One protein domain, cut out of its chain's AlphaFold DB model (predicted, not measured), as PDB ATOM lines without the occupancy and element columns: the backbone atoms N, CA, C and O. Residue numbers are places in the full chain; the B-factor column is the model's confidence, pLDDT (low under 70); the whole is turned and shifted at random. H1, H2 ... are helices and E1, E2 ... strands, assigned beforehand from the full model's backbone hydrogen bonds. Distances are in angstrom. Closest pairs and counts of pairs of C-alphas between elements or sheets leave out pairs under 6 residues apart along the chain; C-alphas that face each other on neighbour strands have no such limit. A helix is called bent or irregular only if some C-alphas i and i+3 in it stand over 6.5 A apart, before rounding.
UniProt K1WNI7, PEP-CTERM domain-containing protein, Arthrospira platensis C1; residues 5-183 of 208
ATOM      1  N   ASN A   5     -34.431  14.180 -46.265       76.00
ATOM      2  CA  ASN A   5     -35.401  14.283 -47.353       76.00
ATOM      3  C   ASN A   5     -36.811  14.024 -46.813       76.00
ATOM      4  O   ASN A   5     -37.082  12.954 -46.262       76.00
ATOM      5  N   THR A   6     -37.723  14.967 -47.016       69.69
ATOM      6  CA  THR A   6     -39.137  14.803 -46.676       69.69
ATOM      7  C   THR A   6     -40.010  15.596 -47.634       69.69
ATOM      8  O   THR A   6     -39.701  16.729 -47.991       69.69
ATOM      9  N   ARG A   7     -41.127  14.994 -48.051       69.81
ATOM     10  CA  ARG A   7     -42.095  15.633 -48.957       69.81
ATOM     11  C   ARG A   7     -42.819  16.812 -48.308       69.81
ATOM     12  O   ARG A   7     -43.374  17.634 -49.025       69.81
ATOM     13  N   ASP A   8     -42.786  16.881 -46.982       71.06
ATOM     14  CA  ASP A   8     -43.504  17.885 -46.198       71.06
ATOM     15  C   ASP A   8     -42.656  19.137 -45.910       71.06
ATOM     16  O   ASP A   8     -43.122  20.051 -45.236       71.06
ATOM     17  N   ALA A   9     -41.414  19.184 -46.407       70.44
ATOM     18  CA  ALA A   9     -40.557  20.365 -46.362       70.44
ATOM     19  C   ALA A   9     -40.635  21.133 -47.682       70.44
ATOM     20  O   ALA A   9     -40.681  20.529 -48.758       70.44
ATOM     21  N   ARG A  10     -40.585  22.467 -47.614       69.12
ATOM     22  CA  ARG A  10     -40.706  23.347 -48.788       69.12
ATOM     23  C   ARG A  10     -39.708  23.007 -49.897       69.12
ATOM     24  O   ARG A  10     -40.071  23.020 -51.071       69.12
ATOM     25  N   SER A  11     -38.476  22.687 -49.517       65.38
ATOM     26  CA  SER A  11     -37.382  22.358 -50.439       65.38
ATOM     27  C   SER A  11     -37.191  20.847 -50.628       65.38
ATOM     28  O   SER A  11     -36.205  20.413 -51.217       65.38
ATOM     29  N   GLY A  12     -38.113  20.024 -50.111       71.62
ATOM     30  CA  GLY A  12     -37.999  18.562 -50.102       71.62
ATOM     31  C   GLY A  12     -36.958  18.015 -49.114       71.62
ATOM     32  O   GLY A  12     -36.749  16.803 -49.055       71.62
ATOM     33  N   VAL A  13     -36.307  18.896 -48.347       80.00
ATOM     34  CA  VAL A  13     -35.223  18.610 -47.402       80.00
ATOM     35  C   VAL A  13     -35.417  19.476 -46.160       80.00
ATOM     36  O   VAL A  13     -35.625  20.675 -46.295       80.00
ATOM     37  N   ILE A  14     -35.315  18.880 -44.972       82.88
ATOM     38  CA  ILE A  14     -35.100  19.608 -43.714       82.88
ATOM     39  C   ILE A  14     -33.593  19.673 -43.487       82.88
ATOM     40  O   ILE A  14     -32.957  18.640 -43.244       82.88
ATOM     41  N   GLY A  15     -33.022  20.867 -43.605       88.12
ATOM     42  CA  GLY A  15     -31.597  21.112 -43.448       88.12
ATOM     43  C   GLY A  15     -31.227  21.798 -42.135       88.12
ATOM     44  O   GLY A  15     -31.977  21.837 -41.155       88.12
ATOM     45  N   TRP A  16     -30.014  22.346 -42.142       90.56
ATOM     46  CA  TRP A  16     -29.520  23.245 -41.108       90.56
ATOM     47  C   TRP A  16     -30.112  24.639 -41.279       90.56
ATOM     48  O   TRP A  16     -30.193  25.148 -42.395       90.56
ATOM     49  N   GLY A  17     -30.443  25.283 -40.165       94.44
ATOM     50  CA  GLY A  17     -30.651  26.721 -40.122       94.44
ATOM     51  C   GLY A  17     -29.345  27.498 -40.312       94.44
ATOM     52  O   GLY A  17     -28.325  26.954 -40.745       94.44
ATOM     53  N   ASP A  18     -29.372  28.778 -39.964       97.19
ATOM     54  CA  ASP A  18     -28.165  29.603 -39.918       97.19
ATOM     55  C   ASP A  18     -27.546  29.576 -38.513       97.19
ATOM     56  O   ASP A  18     -28.233  29.378 -37.510       97.19
ATOM     57  N   LEU A  19     -26.226  29.770 -38.439       97.56
ATOM     58  CA  LEU A  19     -25.522  29.928 -37.166       97.56
ATOM     59  C   LEU A  19     -25.601  31.392 -36.737       97.56
ATOM     60  O   LEU A  19     -25.130  32.264 -37.462       97.56
ATOM     61  N   PHE A  20     -26.131  31.667 -35.553       98.56
ATOM     62  CA  PHE A  20     -26.227  33.022 -35.011       98.56
ATOM     63  C   PHE A  20     -25.217  33.270 -33.906       98.56
ATOM     64  O   PHE A  20     -24.852  32.350 -33.180       98.56
ATOM     65  N   PHE A  21     -24.836  34.534 -33.741       98.50
ATOM     66  CA  PHE A  21     -24.096  35.043 -32.594       98.50
ATOM     67  C   PHE A  21     -24.818  36.266 -32.032       98.50
ATOM     68  O   PHE A  21     -25.091  37.224 -32.761       98.50
ATOM     69  N   ASN A  22     -25.085  36.246 -30.731       98.38
ATOM     70  CA  ASN A  22     -25.676  37.356 -30.000       98.38
ATOM     71  C   ASN A  22     -24.672  37.888 -28.970       98.38
ATOM     72  O   ASN A  22     -24.317  37.175 -28.034       98.38
ATOM     73  N   PHE A  23     -24.241  39.135 -29.156       97.69
ATOM     74  CA  PHE A  23     -23.294  39.843 -28.285       97.69
ATOM     75  C   PHE A  23     -23.976  40.872 -27.369       97.69
ATOM     76  O   PHE A  23     -23.288  41.611 -26.671       97.69
ATOM     77  N   THR A  24     -25.307  41.002 -27.403       97.38
ATOM     78  CA  THR A  24     -25.992  42.120 -26.729       97.38
ATOM     79  C   THR A  24     -26.202  41.883 -25.236       97.38
ATOM     80  O   THR A  24     -26.335  42.842 -24.483       97.38
ATOM     81  N   GLY A  25     -26.227  40.617 -24.810       95.38
ATOM     82  CA  GLY A  25     -26.656  40.219 -23.467       95.38
ATOM     83  C   GLY A  25     -28.177  40.110 -23.309       95.38
ATOM     84  O   GLY A  25     -28.635  39.676 -22.255       95.38
ATOM     85  N   ASP A  26     -28.950  40.449 -24.344       98.19
ATOM     86  CA  ASP A  26     -30.401  40.250 -24.374       98.19
ATOM     87  C   ASP A  26     -30.761  38.820 -24.799       98.19
ATOM     88  O   ASP A  26     -29.936  38.075 -25.343       98.19
ATOM     89  N   ASP A  27     -32.034  38.460 -24.629       97.62
ATOM     90  CA  ASP A  27     -32.602  37.264 -25.241       97.62
ATOM     91  C   ASP A  27     -32.555  37.333 -26.783       97.62
ATOM     92  O   ASP A  27     -32.430  38.399 -27.402       97.62
ATOM     93  N   PHE A  28     -32.645  36.169 -27.426       97.94
ATOM     94  CA  PHE A  28     -32.510  36.030 -28.872       97.94
ATOM     95  C   PHE A  28     -33.550  36.844 -29.648       97.94
ATOM     96  O   PHE A  28     -33.226  37.434 -30.681       97.94
ATOM     97  N   LEU A  29     -34.800  36.882 -29.176       97.25
ATOM     98  CA  LEU A  29     -35.890  37.556 -29.881       97.25
ATOM     99  C   LEU A  29     -35.722  39.069 -29.809       97.25
ATOM    100  O   LEU A  29     -35.883  39.738 -30.832       97.25
ATOM    101  N   THR A  30     -35.351  39.600 -28.645       98.50
ATOM    102  CA  THR A  30     -35.043  41.023 -28.469       98.50
ATOM    103  C   THR A  30     -33.878  41.442 -29.367       98.50
ATOM    104  O   THR A  30     -34.004  42.400 -30.137       98.50
ATOM    105  N   ALA A  31     -32.774  40.687 -29.367       98.56
ATOM    106  CA  ALA A  31     -31.633  40.965 -30.239       98.56
ATOM    107  C   ALA A  31     -32.004  40.878 -31.735       98.56
ATOM    108  O   ALA A  31     -31.635  41.755 -32.519       98.56
ATOM    109  N   SER A  32     -32.786  39.870 -32.136       98.50
ATOM    110  CA  SER A  32     -33.282  39.698 -33.511       98.50
ATOM    111  C   SER A  32     -34.164  40.868 -33.962       98.50
ATOM    112  O   SER A  32     -33.972  41.414 -35.051       98.50
ATOM    113  N   GLN A  33     -35.108  41.305 -33.122       98.12
ATOM    114  CA  GLN A  33     -36.014  42.422 -33.421       98.12
ATOM    115  C   GLN A  33     -35.271  43.753 -33.578       98.12
ATOM    116  O   GLN A  33     -35.669  44.580 -34.402       98.12
ATOM    117  N   ASN A  34     -34.166  43.922 -32.851       98.50
ATOM    118  CA  ASN A  34     -33.292  45.088 -32.940       98.50
ATOM    119  C   ASN A  34     -32.273  45.007 -34.091       98.50
ATOM    120  O   ASN A  34     -31.466  45.920 -34.251       98.50
ATOM    121  N   ASN A  35     -32.314  43.951 -34.915       98.50
ATOM    122  CA  ASN A  35     -31.313  43.655 -35.944       98.50
ATOM    123  C   ASN A  35     -29.888  43.611 -35.360       98.50
ATOM    124  O   ASN A  35     -28.956  44.120 -35.972       98.50
ATOM    125  N   ALA A  36     -29.716  43.077 -34.153       98.50
ATOM    126  CA  ALA A  36     -28.457  43.126 -33.409       98.50
ATOM    127  C   ALA A  36     -27.670  41.804 -33.446       98.50
ATOM    128  O   ALA A  36     -26.615  41.687 -32.821       98.50
ATOM    129  N   LEU A  37     -28.167  40.800 -34.174       98.75
ATOM    130  CA  LEU A  37     -27.472  39.528 -34.333       98.75
ATOM    131  C   LEU A  37     -26.355  39.637 -35.379       98.75
ATOM    132  O   LEU A  37     -26.404  40.442 -36.316       98.75
ATOM    133  N   PHE A  38     -25.383  38.741 -35.260       98.75
ATOM    134  CA  PHE A  38     -24.577  38.295 -36.390       98.75
ATOM    135  C   PHE A  38     -25.057  36.909 -36.809       98.75
ATOM    136  O   PHE A  38     -25.532  36.130 -35.982       98.75
ATOM    137  N   GLY A  39     -24.925  36.593 -38.091       98.38
ATOM    138  CA  GLY A  39     -25.354  35.318 -38.653       98.38
ATOM    139  C   GLY A  39     -24.325  34.766 -39.624       98.38
ATOM    140  O   GLY A  39     -23.593  35.525 -40.254       98.38
ATOM    141  N   VAL A  40     -24.269  33.451 -39.771       98.31
ATOM    142  CA  VAL A  40     -23.478  32.782 -40.800       98.31
ATOM    143  C   VAL A  40     -24.408  31.889 -41.597       98.31
ATOM    144  O   VAL A  40     -24.889  30.874 -41.086       98.31
ATOM    145  N   ARG A  41     -24.627  32.261 -42.862       97.00
ATOM    146  CA  ARG A  41     -25.258  31.380 -43.840       97.00
ATOM    147  C   ARG A  41     -24.185  30.452 -44.376       97.00
ATOM    148  O   ARG A  41     -23.365  30.852 -45.198       97.00
ATOM    149  N   PHE A  42     -24.169  29.222 -43.880       94.75
ATOM    150  CA  PHE A  42     -23.245  28.187 -44.347       94.75
ATOM    151  C   PHE A  42     -23.958  27.113 -45.173       94.75
ATOM    152  O   PHE A  42     -23.347  26.528 -46.061       94.75
ATOM    153  N   ALA A  43     -25.252  26.881 -44.936       90.94
ATOM    154  CA  ALA A  43     -26.030  25.890 -45.663       90.94
ATOM    155  C   ALA A  43     -26.633  26.460 -46.953       90.94
ATOM    156  O   ALA A  43     -27.497  27.331 -46.936       90.94
ATOM    157  N   GLU A  44     -26.209  25.918 -48.095       85.69
ATOM    158  CA  GLU A  44     -26.716  26.325 -49.417       85.69
ATOM    159  C   GLU A  44     -28.227  26.122 -49.561       85.69
ATOM    160  O   GLU A  44     -28.907  26.924 -50.191       85.69
ATOM    161  N   THR A  45     -28.749  25.057 -48.957       83.12
ATOM    162  CA  THR A  45     -30.099  24.542 -49.213       83.12
ATOM    163  C   THR A  45     -31.131  24.961 -48.170       83.12
ATOM    164  O   THR A  45     -32.212  24.382 -48.164       83.12
ATOM    165  N   ASN A  46     -30.813  25.908 -47.282       85.50
ATOM    166  CA  ASN A  46     -31.763  26.366 -46.272       85.50
ATOM    167  C   ASN A  46     -32.652  27.523 -46.776       85.50
ATOM    168  O   ASN A  46     -32.303  28.257 -47.711       85.50
ATOM    169  N   ASP A  47     -33.800  27.706 -46.128       89.69
ATOM    170  CA  ASP A  47     -34.833  28.705 -46.431       89.69
ATOM    171  C   ASP A  47     -34.486  30.129 -45.932       89.69
ATOM    172  O   ASP A  47     -35.361  30.997 -45.743       89.69
ATOM    173  N   SER A  48     -33.197  30.393 -45.715       93.69
ATOM    174  CA  SER A  48     -32.689  31.694 -45.301       93.69
ATOM    175  C   SER A  48     -32.944  32.773 -46.360       93.69
ATOM    176  O   SER A  48     -32.988  32.518 -47.565       93.69
ATOM    177  N   GLY A  49     -33.171  33.999 -45.894       95.06
ATOM    178  CA  GLY A  49     -33.319  35.201 -46.714       95.06
ATOM    179  C   GLY A  49     -31.986  35.806 -47.160       95.06
ATOM    180  O   GLY A  49     -31.982  36.675 -48.027       95.06
ATOM    181  N   ALA A  50     -30.859  35.355 -46.600       95.19
ATOM    182  CA  ALA A  50     -29.524  35.743 -47.051       95.19
ATOM    183  C   ALA A  50     -29.210  35.098 -48.411       95.19
ATOM    184  O   ALA A  50     -29.263  33.887 -48.526       95.19
ATOM    185  N   SER A  51     -28.886  35.857 -49.454       90.12
ATOM    186  CA  SER A  51     -28.714  35.296 -50.809       90.12
ATOM    187  C   SER A  51     -27.416  34.513 -51.027       90.12
ATOM    188  O   SER A  51     -27.325  33.751 -51.986       90.12
ATOM    189  N   GLU A  52     -26.410  34.710 -50.176       95.25
ATOM    190  CA  GLU A  52     -25.052  34.207 -50.378       95.25
ATOM    191  C   GLU A  52     -24.555  33.462 -49.140       95.25
ATOM    192  O   GLU A  52     -24.964  33.741 -48.012       95.25
ATOM    193  N   LEU A  53     -23.648  32.505 -49.346       96.62
ATOM    194  CA  LEU A  53     -22.908  31.932 -48.229       96.62
ATOM    195  C   LEU A  53     -21.966  32.990 -47.658       96.62
ATOM    196  O   LEU A  53     -21.199  33.609 -48.397       96.62
ATOM    197  N   GLY A  54     -21.981  33.181 -46.343       98.06
ATOM    198  CA  GLY A  54     -21.181  34.234 -45.742       98.06
ATOM    199  C   GLY A  54     -21.561  34.589 -44.318       98.06
ATOM    200  O   GLY A  54     -22.499  34.046 -43.732       98.06
ATOM    201  N   VAL A  55     -20.797  35.529 -43.779       98.69
ATOM    202  CA  VAL A  55     -21.023  36.169 -42.488       98.69
ATOM    203  C   VAL A  55     -21.837  37.435 -42.707       98.69
ATOM    204  O   VAL A  55     -21.513  38.254 -43.568       98.69
ATOM    205  N   TYR A  56     -22.866  37.606 -41.893       98.75
ATOM    206  CA  TYR A  56     -23.801  38.714 -41.935       98.75
ATOM    207  C   TYR A  56     -23.792  39.478 -40.611       98.75
ATOM    208  O   TYR A  56     -23.735  38.882 -39.534       98.75
ATOM    209  N   SER A  57     -23.892  40.802 -40.701       98.62
ATOM    210  CA  SER A  57     -24.142  41.704 -39.576       98.62
ATOM    211  C   SER A  57     -25.519  42.348 -39.696       98.62
ATOM    212  O   SER A  57     -26.186  42.237 -40.729       98.62
ATOM    213  N   ASN A  58     -25.944  43.033 -38.636       98.50
ATOM    214  CA  ASN A  58     -27.265  43.646 -38.532       98.50
ATOM    215  C   ASN A  58     -28.392  42.645 -38.832       98.50
ATOM    216  O   ASN A  58     -29.310  42.923 -39.611       98.50
ATOM    217  N   VAL A  59     -28.250  41.430 -38.303       98.75
ATOM    218  CA  VAL A  59     -29.112  40.313 -38.658       98.75
ATOM    219  C   VAL A  59     -30.404  40.374 -37.862       98.75
ATOM    220  O   VAL A  59     -30.403  40.494 -36.636       98.75
ATOM    221  N   ARG A  60     -31.507  40.198 -38.587       98.69
ATOM    222  CA  ARG A  60     -32.794  39.775 -38.044       98.69
ATOM    223  C   ARG A  60     -33.050  38.347 -38.479       98.69
ATOM    224  O   ARG A  60     -32.900  38.026 -39.658       98.69
ATOM    225  N   ALA A  61     -33.448  37.503 -37.541       98.44
ATOM    226  CA  ALA A  61     -33.826  36.128 -37.812       98.44
ATOM    227  C   ALA A  61     -35.327  36.016 -38.145       98.44
ATOM    228  O   ALA A  61     -36.116  36.936 -37.913       98.44
ATOM    229  N   LYS A  62     -35.705  34.889 -38.743       97.38
ATOM    230  CA  LYS A  62     -37.088  34.443 -38.932       97.38
ATOM    231  C   LYS A  62     -37.165  32.945 -38.683       97.38
ATOM    232  O   LYS A  62     -36.180  32.218 -38.828       97.38
ATOM    233  N   SER A  63     -38.368  32.482 -38.395       96.38
ATOM    234  CA  SER A  63     -38.668  31.063 -38.344       96.38
ATOM    235  C   SER A  63     -39.042  30.511 -39.716       96.38
ATOM    236  O   SER A  63     -39.815  31.123 -40.459       96.38
ATOM    237  N   VAL A  64     -38.535  29.320 -40.020       94.56
ATOM    238  CA  VAL A  64     -38.981  28.487 -41.149       94.56
ATOM    239  C   VAL A  64     -39.538  27.141 -40.686       94.56
ATOM    240  O   VAL A  64     -39.721  26.234 -41.493       94.56
ATOM    241  N   THR A  65     -39.854  26.993 -39.396       92.56
ATOM    242  CA  THR A  65     -40.310  25.704 -38.859       92.56
ATOM    243  C   THR A  65     -41.647  25.273 -39.446       92.56
ATOM    244  O   THR A  65     -41.781  24.129 -39.867       92.56
ATOM    245  N   SER A  66     -42.623  26.175 -39.559       86.69
ATOM    246  CA  SER A  66     -43.963  25.840 -40.063       86.69
ATOM    247  C   SER A  66     -43.970  25.382 -41.525       86.69
ATOM    248  O   SER A  66     -44.784  24.538 -41.893       86.69
ATOM    249  N   ILE A  67     -43.052  25.893 -42.350       86.06
ATOM    250  CA  ILE A  67     -42.903  25.487 -43.758       86.06
ATOM    251  C   ILE A  67     -42.050  24.221 -43.930       86.06
ATOM    252  O   ILE A  67     -42.030  23.645 -45.014       86.06
ATOM    253  N   ASN A  68     -41.380  23.779 -42.861       85.56
ATOM    254  CA  ASN A  68     -40.533  22.589 -42.818       85.56
ATOM    255  C   ASN A  68     -41.064  21.531 -41.838       85.56
ATOM    256  O   ASN A  68     -40.288  20.804 -41.219       85.56
ATOM    257  N   ASN A  69     -42.396  21.467 -41.688       84.88
ATOM    258  CA  ASN A  69     -43.125  20.523 -40.827       84.88
ATOM    259  C   ASN A  69     -42.548  20.424 -39.398       84.88
ATOM    260  O   ASN A  69     -42.430  19.355 -38.799       84.88
ATOM    261  N   GLY A  70     -42.108  21.570 -38.887       88.25
ATOM    262  CA  GLY A  70     -41.441  21.723 -37.610       88.25
ATOM    263  C   GLY A  70     -42.368  22.165 -36.487       88.25
ATOM    264  O   GLY A  70     -43.589  22.268 -36.620       88.25
ATOM    265  N   TYR A  71     -41.763  22.457 -35.342       90.12
ATOM    266  CA  TYR A  71     -42.499  22.867 -34.155       90.12
ATOM    267  C   TYR A  71     -42.799  24.369 -34.184       90.12
ATOM    268  O   TYR A  71     -41.933  25.203 -34.444       90.12
ATOM    269  N   ASN A  72     -44.042  24.718 -33.849       92.00
ATOM    270  CA  ASN A  72     -44.483  26.110 -33.727       92.00
ATOM    271  C   ASN A  72     -43.806  26.891 -32.589       92.00
ATOM    272  O   ASN A  72     -43.855  28.116 -32.597       92.00
ATOM    273  N   SER A  73     -43.237  26.205 -31.593       93.62
ATOM    274  CA  SER A  73     -42.533  26.813 -30.462       93.62
ATOM    275  C   SER A  73     -41.677  25.792 -29.720       93.62
ATOM    276  O   SER A  73     -41.892  24.580 -29.851       93.62
ATOM    277  N   LEU A  74     -40.764  26.270 -28.868       92.69
ATOM    278  CA  LEU A  74     -40.012  25.395 -27.967       92.69
ATOM    279  C   LEU A  74     -40.931  24.639 -27.005       92.69
ATOM    280  O   LEU A  74     -40.683  23.472 -26.720       92.69
ATOM    281  N   GLN A  75     -42.029  25.245 -26.540       93.62
ATOM    282  CA  GLN A  75     -43.008  24.532 -25.717       93.62
ATOM    283  C   GLN A  75     -43.658  23.373 -26.478       93.62
ATOM    284  O   GLN A  75     -43.837  22.294 -25.910       93.62
ATOM    285  N   HIS A  76     -44.000  23.566 -27.754       92.62
ATOM    286  CA  HIS A  76     -44.548  22.487 -28.572       92.62
ATOM    287  C   HIS A  76     -43.532  21.343 -28.719       92.62
ATOM    288  O   HIS A  76     -43.882  20.185 -28.480       92.62
ATOM    289  N   TYR A  77     -42.267  21.665 -29.006       91.56
ATOM    290  CA  TYR A  77     -41.192  20.673 -29.043       91.56
ATOM    291  C   TYR A  77     -41.020  19.950 -27.699       91.56
ATOM    292  O   TYR A  77     -41.036  18.722 -27.642       91.56
ATOM    293  N   TYR A  78     -40.941  20.676 -26.584       91.50
ATOM    294  CA  TYR A  78     -40.709  20.059 -25.279       91.50
ATOM    295  C   TYR A  78     -41.883  19.241 -24.737       91.50
ATOM    296  O   TYR A  78     -41.672  18.373 -23.881       91.50
ATOM    297  N   ASN A  79     -43.094  19.475 -25.238       91.94
ATOM    298  CA  ASN A  79     -44.276  18.696 -24.881       91.94
ATOM    299  C   ASN A  79     -44.428  17.438 -25.746       91.94
ATOM    300  O   ASN A  79     -44.836  16.397 -25.230       91.94
ATOM    301  N   SER A  80     -44.085  17.515 -27.033       88.12
ATOM    302  CA  SER A  80     -44.504  16.507 -28.019       88.12
ATOM    303  C   SER A  80     -43.375  15.959 -28.894       88.12
ATOM    304  O   SER A  80     -43.609  15.031 -29.662       88.12
ATOM    305  N   GLY A  81     -42.158  16.488 -28.779       81.62
ATOM    306  CA  GLY A  81     -41.058  16.183 -29.686       81.62
ATOM    307  C   GLY A  81     -40.240  14.931 -29.374       81.62
ATOM    308  O   GLY A  81     -40.193  14.418 -28.245       81.62
ATOM    309  N   PHE A  82     -39.550  14.448 -30.407       75.69
ATOM    310  CA  PHE A  82     -38.499  13.436 -30.287       75.69
ATOM    311  C   PHE A  82     -37.286  14.027 -29.571       75.69
ATOM    312  O   PHE A  82     -36.967  15.190 -29.769       75.69
ATOM    313  N   TYR A  83     -36.642  13.248 -28.697       72.62
ATOM    314  CA  TYR A  83     -35.475  13.682 -27.911       72.62
ATOM    315  C   TYR A  83     -35.643  14.974 -27.096       72.62
ATOM    316  O   TYR A  83     -34.662  15.475 -26.568       72.62
ATOM    317  N   ARG A  84     -36.883  15.418 -26.851       78.62
ATOM    318  CA  ARG A  84     -37.297  16.612 -26.081       78.62
ATOM    319  C   ARG A  84     -36.729  16.784 -24.665       78.62
ATOM    320  O   ARG A  84     -37.111  17.700 -23.939       78.62
ATOM    321  N   GLN A  85     -35.945  15.829 -24.187       74.75
ATOM    322  CA  GLN A  85     -35.207  15.955 -22.932       74.75
ATOM    323  C   GLN A  85     -33.863  16.655 -23.149       74.75
ATOM    324  O   GLN A  85     -33.324  17.218 -22.204       74.75
ATOM    325  N   ASN A  86     -33.357  16.637 -24.383       65.50
ATOM    326  CA  ASN A  86     -32.167  17.353 -24.785       65.50
ATOM    327  C   ASN A  86     -32.473  18.853 -24.854       65.50
ATOM    328  O   ASN A  86     -33.491  19.280 -25.404       65.50
ATOM    329  N   THR A  87     -31.606  19.633 -24.234       79.75
ATOM    330  CA  THR A  87     -31.612  21.093 -24.264       79.75
ATOM    331  C   THR A  87     -30.575  21.564 -25.277       79.75
ATOM    332  O   THR A  87     -30.069  20.766 -26.067       79.75
ATOM    333  N   MET A  88     -30.280  22.860 -25.317       87.38
ATOM    334  CA  MET A  88     -29.420  23.438 -26.351       87.38
ATOM    335  C   MET A  88     -27.937  23.274 -25.980       87.38
ATOM    336  O   MET A  88     -27.171  24.226 -26.034       87.38
ATOM    337  N   GLY A  89     -27.514  22.068 -25.591       85.44
ATOM    338  CA  GLY A  89     -26.155  21.790 -25.118       85.44
ATOM    339  C   GLY A  89     -25.951  22.081 -23.627       85.44
ATOM    340  O   GLY A  89     -26.875  21.967 -22.827       85.44
ATOM    341  N   THR A  90     -24.711  22.384 -23.234       84.69
ATOM    342  CA  THR A  90     -24.339  22.592 -21.822       84.69
ATOM    343  C   THR A  90     -24.462  24.038 -21.358       84.69
ATOM    344  O   THR A  90     -24.639  24.256 -20.165       84.69
ATOM    345  N   ASP A  91     -24.385  25.010 -22.270       90.25
ATOM    346  CA  ASP A  91     -24.438  26.439 -21.923       90.25
ATOM    347  C   ASP A  91     -25.879  26.973 -21.809       90.25
ATOM    348  O   ASP A  91     -26.123  27.977 -21.150       90.25
ATOM    349  N   ILE A  92     -26.847  26.265 -22.400       91.94
ATOM    350  CA  ILE A  92     -28.278  26.354 -22.079       91.94
ATOM    351  C   ILE A  92     -28.726  24.932 -21.734       91.94
ATOM    352  O   ILE A  92     -29.143  24.158 -22.603       91.94
ATOM    353  N   ALA A  93     -28.593  24.577 -20.458       90.06
ATOM    354  CA  ALA A  93     -28.717  23.204 -19.980       90.06
ATOM    355  C   ALA A  93     -30.154  22.815 -19.622       90.06
ATOM    356  O   ALA A  93     -30.479  21.624 -19.600       90.06
ATOM    357  N   THR A  94     -31.030  23.781 -19.352       91.50
ATOM    358  CA  THR A  94     -32.404  23.542 -18.902       91.50
ATOM    359  C   THR A  94     -33.442  24.072 -19.888       91.50
ATOM    360  O   THR A  94     -33.208  24.982 -20.681       91.50
ATOM    361  N   ARG A  95     -34.655  23.508 -19.817       91.75
ATOM    362  CA  ARG A  95     -35.798  24.006 -20.598       91.75
ATOM    363  C   ARG A  95     -36.155  25.444 -20.241       91.75
ATOM    364  O   ARG A  95     -36.592  26.177 -21.116       91.75
ATOM    365  N   GLN A  96     -36.004  25.816 -18.968       93.88
ATOM    366  CA  GLN A  96     -36.322  27.166 -18.518       93.88
ATOM    367  C   GLN A  96     -35.343  28.172 -19.124       93.88
ATOM    368  O   GLN A  96     -35.799  29.125 -19.735       93.88
ATOM    369  N   GLU A  97     -34.038  27.897 -19.094       94.50
ATOM    370  CA  GLU A  97     -33.037  28.749 -19.757       94.50
ATOM    371  C   GLU A  97     -33.294  28.861 -21.267       94.50
ATOM    372  O   GLU A  97     -33.207  29.945 -21.838       94.50
ATOM    373  N   ALA A  98     -33.676  27.759 -21.925       93.94
ATOM    374  CA  ALA A  98     -34.028  27.792 -23.343       93.94
ATOM    375  C   ALA A  98     -35.265  28.670 -23.610       93.94
ATOM    376  O   ALA A  98     -35.299  29.402 -24.596       93.94
ATOM    377  N   TYR A  99     -36.272  28.619 -22.735       94.69
ATOM    378  CA  TYR A  99     -37.448  29.485 -22.817       94.69
ATOM    379  C   TYR A  99     -37.133  30.947 -22.548       94.69
ATOM    380  O   TYR A  99     -37.672  31.801 -23.247       94.69
ATOM    381  N   ASP A 100     -36.289  31.222 -21.560       96.19
ATOM    382  CA  ASP A 100     -35.907  32.579 -21.190       96.19
ATOM    383  C   ASP A 100     -35.118  33.238 -22.329       96.19
ATOM    384  O   ASP A 100     -35.308  34.419 -22.603       96.19
ATOM    385  N   TYR A 101     -34.294  32.463 -23.042       96.44
ATOM    386  CA  TYR A 101     -33.450  32.987 -24.111       96.44
ATOM    387  C   TYR A 101     -34.099  33.002 -25.505       96.44
ATOM    388  O   TYR A 101     -33.948  33.973 -26.241       96.44
ATOM    389  N   PHE A 102     -34.806  31.945 -25.916       95.38
ATOM    390  CA  PHE A 102     -35.394  31.849 -27.267       95.38
ATOM    391  C   PHE A 102     -36.906  32.107 -27.303       95.38
ATOM    392  O   PHE A 102     -37.499  32.208 -28.379       95.38
ATOM    393  N   GLY A 103     -37.544  32.196 -26.136       95.06
ATOM    394  CA  GLY A 103     -38.987  32.327 -25.991       95.06
ATOM    395  C   GLY A 103     -39.717  30.983 -25.898       95.06
ATOM    396  O   GLY A 103     -39.468  30.020 -26.624       95.06
ATOM    397  N   GLN A 104     -40.684  30.911 -24.980       94.62
ATOM    398  CA  GLN A 104     -41.430  29.680 -24.704       94.62
ATOM    399  C   GLN A 104     -42.491  29.348 -25.763       94.62
ATOM    400  O   GLN A 104     -42.647  28.192 -26.167       94.62
ATOM    401  N   ARG A 105     -43.288  30.348 -26.153       95.62
ATOM    402  CA  ARG A 105     -44.516  30.186 -26.960       95.62
ATOM    403  C   ARG A 105     -44.452  30.912 -28.305       95.62
ATOM    404  O   ARG A 105     -45.464  31.018 -28.990       95.62
ATOM    405  N   THR A 106     -43.281  31.419 -28.648       93.88
ATOM    406  CA  THR A 106     -42.962  32.106 -29.899       93.88
ATOM    407  C   THR A 106     -42.464  31.113 -30.942       93.88
ATOM    408  O   THR A 106     -42.085  29.988 -30.606       93.88
ATOM    409  N   SER A 107     -42.468  31.534 -32.207       93.44
ATOM    410  CA  SER A 107     -41.807  30.786 -33.274       93.44
ATOM    411  C   SER A 107     -40.308  30.662 -33.005       93.44
ATOM    412  O   SER A 107     -39.704  31.545 -32.399       93.44
ATOM    413  N   ILE A 108     -39.715  29.563 -33.468       94.56
ATOM    414  CA  ILE A 108     -38.281  29.303 -33.318       94.56
ATOM    415  C   ILE A 108     -37.573  29.944 -34.506       94.56
ATOM    416  O   ILE A 108     -37.627  29.416 -35.619       94.56
ATOM    417  N   ASP A 109     -36.967  31.101 -34.279       96.56
ATOM    418  CA  ASP A 109     -36.237  31.836 -35.303       96.56
ATOM    419  C   ASP A 109     -34.886  31.162 -35.567       96.56
ATOM    420  O   ASP A 109     -34.009  31.132 -34.707       96.56
ATOM    421  N   ASN A 110     -34.741  30.572 -36.752       95.69
ATOM    422  CA  ASN A 110     -33.666  29.628 -37.061       95.69
ATOM    423  C   ASN A 110     -32.945  29.897 -38.387       95.69
ATOM    424  O   ASN A 110     -31.971  29.215 -38.693       95.69
ATOM    425  N   VAL A 111     -33.371  30.896 -39.160       97.25
ATOM    426  CA  VAL A 111     -32.657  31.354 -40.361       97.25
ATOM    427  C   VAL A 111     -32.657  32.877 -40.449       97.25
ATOM    428  O   VAL A 111     -33.512  33.551 -39.873       97.25
ATOM    429  N   ILE A 112     -31.689  33.446 -41.158       98.62
ATOM    430  CA  ILE A 112     -31.584  34.881 -41.406       98.62
ATOM    431  C   ILE A 112     -32.811  35.311 -42.218       98.62
ATOM    432  O   ILE A 112     -33.143  34.732 -43.251       98.62
ATOM    433  N   ALA A 113     -33.514  36.336 -41.753       98.31
ATOM    434  CA  ALA A 113     -34.537  37.029 -42.526       98.31
ATOM    435  C   ALA A 113     -33.894  38.096 -43.413       98.31
ATOM    436  O   ALA A 113     -34.185  38.177 -44.604       98.31
ATOM    437  N   SER A 114     -33.008  38.890 -42.810       98.50
ATOM    438  CA  SER A 114     -32.289  40.000 -43.432       98.50
ATOM    439  C   SER A 114     -30.992  40.286 -42.679       98.50
ATOM    440  O   SER A 114     -30.906  40.034 -41.479       98.50
ATOM    441  N   GLY A 115     -30.013  40.860 -43.372       98.19
ATOM    442  CA  GLY A 115     -28.751  41.330 -42.810       98.19
ATOM    443  C   GLY A 115     -27.817  41.822 -43.914       98.19
ATOM    444  O   GLY A 115     -28.113  41.666 -45.099       98.19
ATOM    445  N   ASN A 116     -26.676  42.383 -43.527       98.50
ATOM    446  CA  ASN A 116     -25.647  42.860 -44.449       98.50
ATOM    447  C   ASN A 116     -24.517  41.835 -44.538       98.50
ATOM    448  O   ASN A 116     -23.925  41.504 -43.512       98.50
ATOM    449  N   LEU A 117     -24.188  41.365 -45.741       98.44
ATOM    450  CA  LEU A 117     -23.013  40.520 -45.952       98.44
ATOM    451  C   LEU A 117     -21.748  41.321 -45.607       98.44
ATOM    452  O   LEU A 117     -21.512  42.386 -46.177       98.44
ATOM    453  N   VAL A 118     -20.941  40.813 -44.678       98.44
ATOM    454  CA  VAL A 118     -19.692  41.455 -44.229       98.44
ATOM    455  C   VAL A 118     -18.442  40.671 -44.616       98.44
ATOM    456  O   VAL A 118     -17.343  41.221 -44.579       98.44
ATOM    457  N   GLY A 119     -18.583  39.411 -45.031       98.25
ATOM    458  CA  GLY A 119     -17.478  38.629 -45.576       98.25
ATOM    459  C   GLY A 119     -17.863  37.189 -45.898       98.25
ATOM    460  O   GLY A 119     -18.913  36.706 -45.483       98.25
ATOM    461  N   GLY A 120     -17.004  36.505 -46.649       97.81
ATOM    462  CA  GLY A 120     -17.209  35.110 -47.033       97.81
ATOM    463  C   GLY A 120     -16.826  34.106 -45.941       97.81
ATOM    464  O   GLY A 120     -16.186  34.443 -44.942       97.81
ATOM    465  N   ILE A 121     -17.190  32.850 -46.186       97.56
ATOM    466  CA  ILE A 121     -16.736  31.681 -45.428       97.56
ATOM    467  C   ILE A 121     -15.877  30.777 -46.321       97.56
ATOM    468  O   ILE A 121     -16.069  30.739 -47.534       97.56
ATOM    469  N   ASN A 122     -14.965  30.015 -45.720       95.69
ATOM    470  CA  ASN A 122     -14.233  28.940 -46.390       95.69
ATOM    471  C   ASN A 122     -14.757  27.601 -45.885       95.69
ATOM    472  O   ASN A 122     -14.693  27.339 -44.685       95.69
ATOM    473  N   MET A 123     -15.272  26.771 -46.786       93.00
ATOM    474  CA  MET A 123     -15.706  25.413 -46.463       93.00
ATOM    475  C   MET A 123     -14.500  24.483 -46.338       93.00
ATOM    476  O   MET A 123     -13.569  24.580 -47.132       93.00
ATOM    477  N   HIS A 124     -14.554  23.562 -45.378       91.44
ATOM    478  CA  HIS A 124     -13.513  22.568 -45.122       91.44
ATOM    479  C   HIS A 124     -14.062  21.158 -45.289       91.44
ATOM    480  O   HIS A 124     -15.118  20.799 -44.756       91.44
ATOM    481  N   SER A 125     -13.298  20.342 -45.999       87.44
ATOM    482  CA  SER A 125     -13.435  18.894 -46.031       87.44
ATOM    483  C   SER A 125     -13.073  18.275 -44.681       87.44
ATOM    484  O   SER A 125     -12.364  18.858 -43.858       87.44
ATOM    485  N   GLN A 126     -13.501  17.032 -44.466       84.44
ATOM    486  CA  GLN A 126     -13.118  16.268 -43.279       84.44
ATOM    487  C   GLN A 126     -11.592  16.165 -43.120       84.44
ATOM    488  O   GLN A 126     -11.088  16.279 -42.006       84.44
ATOM    489  N   GLN A 127     -10.852  15.993 -44.220       85.75
ATOM    490  CA  GLN A 127      -9.393  15.899 -44.175       85.75
ATOM    491  C   GLN A 127      -8.745  17.217 -43.736       85.75
ATOM    492  O   GLN A 127      -7.793  17.195 -42.961       85.75
ATOM    493  N   GLU A 128      -9.255  18.361 -44.195       90.56
ATOM    494  CA  GLU A 128      -8.759  19.678 -43.772       90.56
ATOM    495  C   GLU A 128      -9.007  19.919 -42.281       90.56
ATOM    496  O   GLU A 128      -8.115  20.398 -41.584       90.56
ATOM    497  N   LEU A 129     -10.170  19.506 -41.766       87.88
ATOM    498  CA  LEU A 129     -10.480  19.593 -40.336       87.88
ATOM    499  C   LEU A 129      -9.559  18.698 -39.493       87.88
ATOM    500  O   LEU A 129      -9.037  19.148 -38.474       87.88
ATOM    501  N   LEU A 130      -9.303  17.461 -39.938       84.94
ATOM    502  CA  LEU A 130      -8.359  16.551 -39.279       84.94
ATOM    503  C   LEU A 130      -6.932  17.116 -39.289       84.94
ATOM    504  O   LEU A 130      -6.246  17.084 -38.269       84.94
ATOM    505  N   ASN A 131      -6.495  17.689 -40.414       88.44
ATOM    506  CA  ASN A 131      -5.184  18.334 -40.536       88.44
ATOM    507  C   ASN A 131      -5.060  19.577 -39.638       88.44
ATOM    508  O   ASN A 131      -3.961  19.897 -39.188       88.44
ATOM    509  N   ALA A 132      -6.173  20.259 -39.353       87.25
ATOM    510  CA  ALA A 132      -6.244  21.351 -38.383       87.25
ATOM    511  C   ALA A 132      -6.242  20.868 -36.916       87.25
ATOM    512  O   ALA A 132      -6.302  21.689 -36.002       87.25
ATOM    513  N   GLY A 133      -6.164  19.553 -36.678       86.81
ATOM    514  CA  GLY A 133      -6.126  18.953 -35.345       86.81
ATOM    515  C   GLY A 133      -7.500  18.752 -34.702       86.81
ATOM    516  O   GLY A 133      -7.568  18.450 -33.511       86.81
ATOM    517  N   LEU A 134      -8.596  18.911 -35.455       84.62
ATOM    518  CA  LEU A 134      -9.940  18.618 -34.959       84.62
ATOM    519  C   LEU A 134     -10.191  17.107 -35.014       84.62
ATOM    520  O   LEU A 134     -10.518  16.554 -36.063       84.62
ATOM    521  N   ASP A 135     -10.041  16.442 -33.870       76.62
ATOM    522  CA  ASP A 135     -10.312  15.012 -33.719       76.62
ATOM    523  C   ASP A 135     -11.732  14.761 -33.190       76.62
ATOM    524  O   ASP A 135     -12.011  14.808 -31.989       76.62
ATOM    525  N   PHE A 136     -12.648  14.458 -34.108       72.25
ATOM    526  CA  PHE A 136     -14.031  14.096 -33.785       72.25
ATOM    527  C   PHE A 136     -14.164  12.676 -33.197       72.25
ATOM    528  O   PHE A 136     -15.186  12.355 -32.585       72.25
ATOM    529  N   GLY A 137     -13.141  11.827 -33.355       70.00
ATOM    530  CA  GLY A 137     -13.088  10.479 -32.792       70.00
ATOM    531  C   GLY A 137     -12.944  10.485 -31.271       70.00
ATOM    532  O   GLY A 137     -13.535   9.637 -30.603       70.00
ATOM    533  N   ASN A 138     -12.272  11.499 -30.716       69.00
ATOM    534  CA  ASN A 138     -12.067  11.663 -29.273       69.00
ATOM    535  C   ASN A 138     -13.384  11.733 -28.467       69.00
ATOM    536  O   ASN A 138     -13.443  11.327 -27.309       69.00
ATOM    537  N   PHE A 139     -14.477  12.196 -29.082       66.94
ATOM    538  CA  PHE A 139     -15.782  12.291 -28.419       66.94
ATOM    539  C   PHE A 139     -16.634  11.017 -28.538       66.94
ATOM    540  O   PHE A 139     -17.753  10.993 -28.022       66.94
ATOM    541  N   ASN A 140     -16.162   9.966 -29.229       65.62
ATOM    542  CA  ASN A 140     -16.971   8.796 -29.614       65.62
ATOM    543  C   ASN A 140     -18.304   9.192 -30.294       65.62
ATOM    544  O   ASN A 140     -19.322   8.511 -30.166       65.62
ATOM    545  N   ARG A 141     -18.315  10.331 -30.996       59.75
ATOM    546  CA  ARG A 141     -19.471  10.894 -31.706       59.75
ATOM    547  C   ARG A 141     -19.149  10.971 -33.198       59.75
ATOM    548  O   ARG A 141     -19.069  12.047 -33.779       59.75
ATOM    549  N   ALA A 142     -18.935   9.815 -33.820       57.72
ATOM    550  CA  ALA A 142     -18.767   9.735 -35.266       57.72
ATOM    551  C   ALA A 142     -20.146   9.789 -35.944       57.72
ATOM    552  O   ALA A 142     -20.858   8.787 -36.011       57.72
ATOM    553  N   GLY A 143     -20.548  10.970 -36.413       63.69
ATOM    554  CA  GLY A 143     -21.634  11.086 -37.387       63.69
ATOM    555  C   GLY A 143     -21.182  10.587 -38.763       63.69
ATOM    556  O   GLY A 143     -19.990  10.559 -39.060       63.69
ATOM    557  N   THR A 144     -22.121  10.228 -39.640       69.69
ATOM    558  CA  THR A 144     -21.814   9.846 -41.036       69.69
ATOM    559  C   THR A 144     -21.478  11.045 -41.928       69.69
ATOM    560  O   THR A 144     -21.083  10.867 -43.079       69.69
ATOM    561  N   HIS A 145     -21.640  12.266 -41.409       73.56
ATOM    562  CA  HIS A 145     -21.384  13.516 -42.110       73.56
ATOM    563  C   HIS A 145     -20.631  14.482 -41.192       73.56
ATOM    564  O   HIS A 145     -21.159  14.911 -40.169       73.56
ATOM    565  N   THR A 146     -19.413  14.850 -41.587       77.19
ATOM    566  CA  THR A 146     -18.631  15.925 -40.969       77.19
ATOM    567  C   THR A 146     -18.445  17.023 -42.001       77.19
ATOM    568  O   THR A 146     -17.974  16.767 -43.107       77.19
ATOM    569  N   PHE A 147     -18.810  18.244 -41.638       80.44
ATOM    570  CA  PHE A 147     -18.496  19.442 -42.402       80.44
ATOM    571  C   PHE A 147     -17.967  20.496 -41.438       80.44
ATOM    572  O   PHE A 147     -18.234  20.449 -40.237       80.44
ATOM    573  N   GLY A 148     -17.222  21.451 -41.970       88.44
ATOM    574  CA  GLY A 148     -16.760  22.595 -41.211       88.44
ATOM    575  C   GLY A 148     -16.584  23.782 -42.129       88.44
ATOM    576  O   GLY A 148     -16.505  23.645 -43.349       88.44
ATOM    577  N   PHE A 149     -16.550  24.959 -41.534       93.69
ATOM    578  CA  PHE A 149     -16.266  26.195 -42.235       93.69
ATOM    579  C   PHE A 149     -15.455  27.108 -41.322       93.69
ATOM    580  O   PHE A 149     -15.471  26.959 -40.101       93.69
ATOM    581  N   SER A 150     -14.736  28.051 -41.915       95.06
ATOM    582  CA  SER A 150     -14.045  29.104 -41.182       95.06
ATOM    583  C   SER A 150     -14.345  30.472 -41.774       95.06
ATOM    584  O   SER A 150     -14.684  30.611 -42.949       95.06
ATOM    585  N   PHE A 151     -14.203  31.496 -40.943       96.69
ATOM    586  CA  PHE A 151     -14.316  32.896 -41.324       96.69
ATOM    587  C   PHE A 151     -13.425  33.738 -40.406       96.69
ATOM    588  O   PHE A 151     -12.993  33.273 -39.348       96.69
ATOM    589  N   SER A 152     -13.123  34.976 -40.804       96.00
ATOM    590  CA  SER A 152     -12.329  35.869 -39.955       96.00
ATOM    591  C   SER A 152     -13.137  36.312 -38.734       96.00
ATOM    592  O   SER A 152     -14.228  36.861 -38.876       96.00
ATOM    593  N   LYS A 153     -12.578  36.159 -37.525       91.81
ATOM    594  CA  LYS A 153     -13.216  36.605 -36.271       91.81
ATOM    595  C   LYS A 153     -13.533  38.106 -36.269       91.81
ATOM    596  O   LYS A 153     -14.487  38.513 -35.618       91.81
ATOM    597  N   SER A 154     -12.802  38.913 -37.041       95.00
ATOM    598  CA  SER A 154     -13.062  40.351 -37.202       95.00
ATOM    599  C   SER A 154     -14.384  40.681 -37.910       95.00
ATOM    600  O   SER A 154     -14.761  41.846 -37.959       95.00
ATOM    601  N   LEU A 155     -15.055  39.691 -38.508       96.75
ATOM    602  CA  LEU A 155     -16.339  39.864 -39.195       96.75
ATOM    603  C   LEU A 155     -17.541  39.824 -38.244       96.75
ATOM    604  O   LEU A 155     -18.658  40.116 -38.661       96.75
ATOM    605  N   ILE A 156     -17.322  39.448 -36.983       96.06
ATOM    606  CA  ILE A 156     -18.356  39.398 -35.950       96.06
ATOM    607  C   ILE A 156     -17.966  40.269 -34.755       96.06
ATOM    608  O   ILE A 156     -16.856  40.797 -34.686       96.06
ATOM    609  N   GLY A 157     -18.886  40.405 -33.801       91.88
ATOM    610  CA  GLY A 157     -18.657  41.143 -32.566       91.88
ATOM    611  C   GLY A 157     -17.491  40.626 -31.709       91.88
ATOM    612  O   GLY A 157     -16.958  39.515 -31.874       91.88
ATOM    613  N   SER A 158     -17.121  41.472 -30.751       92.38
ATOM    614  CA  SER A 158     -16.156  41.209 -29.683       92.38
ATOM    615  C   SER A 158     -16.855  41.128 -28.328       92.38
ATOM    616  O   SER A 158     -17.902  41.742 -28.146       92.38
ATOM    617  N   GLY A 159     -16.223  40.461 -27.364       91.50
ATOM    618  CA  GLY A 159     -16.789  40.242 -26.034       91.50
ATOM    619  C   GLY A 159     -17.516  38.908 -25.933       91.50
ATOM    620  O   GLY A 159     -17.358  38.038 -26.799       91.50
ATOM    621  N   ASP A 160     -18.276  38.769 -24.854       94.88
ATOM    622  CA  ASP A 160     -19.052  37.570 -24.580       94.88
ATOM    623  C   ASP A 160     -20.206  37.449 -25.577       94.88
ATOM    624  O   ASP A 160     -20.800  38.444 -25.996       94.88
ATOM    625  N   TYR A 161     -20.518  36.222 -25.978       96.31
ATOM    626  CA  TYR A 161     -21.645  35.950 -26.854       96.31
ATOM    627  C   TYR A 161     -22.289  34.614 -26.550       96.31
ATOM    628  O   TYR A 161     -21.641  33.689 -26.059       96.31
ATOM    629  N   LEU A 162     -23.545  34.486 -26.958       97.31
ATOM    630  CA  LEU A 162     -24.175  33.189 -27.130       97.31
ATOM    631  C   LEU A 162     -24.322  32.905 -28.622       97.31
ATOM    632  O   LEU A 162     -24.924  33.684 -29.366       97.31
ATOM    633  N   ALA A 163     -23.720  31.809 -29.069       97.44
ATOM    634  CA  ALA A 163     -23.918  31.286 -30.406       97.44
ATOM    635  C   ALA A 163     -25.032  30.248 -30.383       97.44
ATOM    636  O   ALA A 163     -25.142  29.500 -29.415       97.44
ATOM    637  N   SER A 164     -25.839  30.183 -31.435       96.50
ATOM    638  CA  SER A 164     -26.899  29.181 -31.537       96.50
ATOM    639  C   SER A 164     -27.116  28.709 -32.964       96.50
ATOM    640  O   SER A 164     -26.959  29.468 -33.919       96.50
ATOM    641  N   LEU A 165     -27.463  27.435 -33.099       94.94
ATOM    642  CA  LEU A 165     -27.757  26.786 -34.367       94.94
ATOM    643  C   LEU A 165     -28.914  25.818 -34.161       94.94
ATOM    644  O   LEU A 165     -28.876  25.000 -33.244       94.94
ATOM    645  N   PHE A 166     -29.902  25.884 -35.045       93.06
ATOM    646  CA  PHE A 166     -31.053  24.988 -35.072       93.06
ATOM    647  C   PHE A 166     -31.148  24.274 -36.414       93.06
ATOM    648  O   PHE A 166     -30.693  24.786 -37.435       93.06
ATOM    649  N   LEU A 167     -31.806  23.118 -36.434       90.62
ATOM    650  CA  LEU A 167     -32.364  22.565 -37.668       90.62
ATOM    651  C   LEU A 167     -33.586  23.375 -38.129       90.62
ATOM    652  O   LEU A 167     -34.257  24.041 -37.333       90.62
ATOM    653  N   GLU A 168     -33.922  23.286 -39.416       90.69
ATOM    654  CA  GLU A 168     -35.035  24.046 -40.000       90.69
ATOM    655  C   GLU A 168     -36.405  23.701 -39.399       90.69
ATOM    656  O   GLU A 168     -37.280  24.562 -39.344       90.69
ATOM    657  N   CYS A 169     -36.579  22.491 -38.864       87.94
ATOM    658  CA  CYS A 169     -37.791  22.079 -38.148       87.94
ATOM    659  C   CYS A 169     -37.830  22.515 -36.668       87.94
ATOM    660  O   CYS A 169     -38.834  22.288 -35.989       87.94
ATOM    661  N   GLY A 170     -36.764  23.148 -36.161       85.19
ATOM    662  CA  GLY A 170     -36.703  23.749 -34.822       85.19
ATOM    663  C   GLY A 170     -36.747  22.752 -33.662       85.19
ATOM    664  O   GLY A 170     -36.999  23.139 -32.527       85.19
ATOM    665  N   ASN A 171     -36.557  21.463 -33.931       76.25
ATOM    666  CA  ASN A 171     -36.612  20.420 -32.913       76.25
ATOM    667  C   ASN A 171     -35.269  20.262 -32.194       76.25
ATOM    668  O   ASN A 171     -35.247  20.121 -30.984       76.25
ATOM    669  N   ASP A 172     -34.157  20.335 -32.920       79.31
ATOM    670  CA  ASP A 172     -32.830  20.150 -32.353       79.31
ATOM    671  C   ASP A 172     -31.997  21.403 -32.598       79.31
ATOM    672  O   ASP A 172     -31.918  21.919 -33.719       79.31
ATOM    673  N   GLY A 173     -31.386  21.886 -31.523       87.31
ATOM    674  CA  GLY A 173     -30.484  23.016 -31.556       87.31
ATOM    675  C   GLY A 173     -29.346  22.851 -30.564       87.31
ATOM    676  O   GLY A 173     -29.388  22.021 -29.655       87.31
ATOM    677  N   VAL A 174     -28.308  23.646 -30.767       91.81
ATOM    678  CA  VAL A 174     -27.176  23.778 -29.857       91.81
ATOM    679  C   VAL A 174     -26.936  25.256 -29.610       91.81
ATOM    680  O   VAL A 174     -27.032  26.066 -30.534       91.81
ATOM    681  N   ALA A 175     -26.627  25.596 -28.367       94.00
ATOM    682  CA  ALA A 175     -26.159  26.897 -27.950       94.00
ATOM    683  C   ALA A 175     -24.790  26.751 -27.281       94.00
ATOM    684  O   ALA A 175     -24.527  25.775 -26.575       94.00
ATOM    685  N   LEU A 176     -23.907  27.705 -27.557       94.12
ATOM    686  CA  LEU A 176     -22.529  27.718 -27.081       94.12
ATOM    687  C   LEU A 176     -22.181  29.119 -26.600       94.12
ATOM    688  O   LEU A 176     -22.297  30.083 -27.363       94.12
ATOM    689  N   ALA A 177     -21.735  29.232 -25.355       93.25
ATOM    690  CA  ALA A 177     -21.253  30.487 -24.807       93.25
ATOM    691  C   ALA A 177     -19.797  30.708 -25.230       93.25
ATOM    692  O   ALA A 177     -18.905  29.907 -24.949       93.25
ATOM    693  N   GLY A 178     -19.542  31.817 -25.916       89.62
ATOM    694  CA  GLY A 178     -18.197  32.326 -26.113       89.62
ATOM    695  C   GLY A 178     -17.892  33.351 -25.041       89.62
ATOM    696  O   GLY A 178     -18.481  34.425 -25.052       89.62
ATOM    697  N   VAL A 179     -16.967  33.036 -24.139       83.00
ATOM    698  CA  VAL A 179     -16.487  33.988 -23.133       83.00
ATOM    699  C   VAL A 179     -15.203  34.652 -23.605       83.00
ATOM    700  O   VAL A 179     -14.318  34.016 -24.188       83.00
ATOM    701  N   SER A 180     -15.092  35.948 -23.354       74.38
ATOM    702  CA  SER A 180     -13.859  36.691 -23.542       74.38
ATOM    703  C   SER A 180     -12.793  36.141 -22.592       74.38
ATOM    704  O   SER A 180     -12.872  36.262 -21.371       74.38
ATOM    705  N   VAL A 181     -11.780  35.484 -23.156       65.25
ATOM    706  CA  VAL A 181     -10.606  35.072 -22.386       65.25
ATOM    707  C   VAL A 181      -9.709  36.297 -22.198       65.25
ATOM    708  O   VAL A 181      -9.350  36.930 -23.194       65.25
ATOM    709  N   PRO A 182      -9.339  36.668 -20.959       56.53
ATOM    710  CA  PRO A 182      -8.342  37.704 -20.746       56.53
ATOM    711  C   PRO A 182      -7.066  37.314 -21.489       56.53
ATOM    712  O   PRO A 182      -6.601  36.177 -21.359       56.53
ATOM    713  N   GLU A 183      -6.494  38.240 -22.261       54.16
ATOM    714  CA  GLU A 183      -5.161  38.027 -22.817       54.16
ATOM    715  C   GLU A 183      -4.227  37.635 -21.661       54.16
ATOM    716  O   GLU A 183      -4.235  38.313 -20.626       54.16
TER     717      GLU A 183
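Overview. This is residues 5 to 183 of the 208 residues of the protein "PEP-CTERM domain-containing protein" of Arthrospira platensis C1 (UniProt K1WNI7). One strongly twisted sheet of six strands makes the core, folded back on itself so that E4 and E3 face E1, E7 and E8, with E2 as the hinge and the edges E4 and E8 left apart. Three short helices lie on one side, H1 on the sheet, H3 touching H1, and H2 touching H3, while on another side a small ribbon of E5 and E6 forms an arm with H4, beyond which the loop residues 137 to 144 stick out. The printed part has 179 residues with four named helices and eight named strands, in the order E1 H1 E2 E3 H2 H3 E4 E5 H4 E6 E7 E8, and under half of its residues, 76, are in these elements. The large sheet runs E4 E3 E2 E1 E7 E8, all antiparallel, and the class is mixed, helices and strands. The whole is compact, with a radius of gyration of the C-alphas of 16.0 A and spans of 41 by 36 by 32 A.

Arrangement. E1, residues 16 to 22, is an inner strand, and a tight link joins it to H1, residues 28 to 33. E2, residues 37 to 41, is antiparallel to E1 at 152 degrees, with N 21 and O 38 2.8 A apart. E3, residues 54 to 62, forms a hairpin with E2 at 114 degrees, with N 56 and O 39 2.7 A apart; E3 bends by 99 degrees at residue 58. H1 is on this sheet at a height over the sheet of 8.1 A; its closest C-alphas to E3 are those of Ser 32 and Arg 60, 4.6 A apart. H2, residues 74 to 80, and H3, residues 95 to 102, form a helical hairpin; they touch at a steep tilt of 38 degrees, opposite ways, the closest C-alphas being those of Leu 74 and Tyr 99, 7.1 A apart. H1 and H3 touch at a shallow tilt of 19 degrees, the same way, with the C-alphas of Phe 28 and Phe 102 closest at 5.3 A. E4, residues 111 to 119, is antiparallel to E3 at 158 degrees, with N 113 and O 60 2.8 A apart; it bends by 94 degrees at residue 114. The closest C-alphas of E1 and E4 are those of Asp 18 and Val 111, 4.8 A apart. E5, residues 122 to 124, and E6, residues 148 to 150, are antiparallel at 149 degrees, with N 122 and O 150 2.8 A apart. Between them in the chain is H4, residues 126 to 131, which touches no helix; its closest C-alphas to E6 are those of Leu 129 and Gly 148, 7.0 A apart. E7, residues 161 to 167, is antiparallel to E1 at 166 degrees, with N 17 and O 166 2.8 A apart. E8, residues 173 to 178, forms a hairpin with E7 at 165 degrees, with N 163 and O 176 2.8 A apart. The six strands form a folded sheet, one sheet bent back on itself into two leaves that face each other. In H1, H2, H3 and H4 every O i to N i+4 pair is within hydrogen-bond range.

Along the chain. E1 begins at C-alpha 16, (-29.520, 23.245, -41.108), and measures 18.4 A. E3 measures 17.3 A, E4 17.6 A, E7 20.3 A and E8 16.3 A. H3, the longest helix by residues, measures 10.3 A. H4 ends at C-alpha 131, (-5.184, 18.334, -40.536). E8 ends at C-alpha 178, (-18.197, 32.326, -26.113).

Size, cuts and confidence. The two C-alphas farthest apart are those of Arg 7 and Glu 183, at 50.5 A. The printed part has no cut. The links E2 to E3, E3 to H2, H2 to H3 and H4 to E6 are long. The mean pLDDT of the printed part is 89.1, and 15 residues are under 70: 6 to 7, 10 to 11, 86, 138 to 144 and 181 to 183.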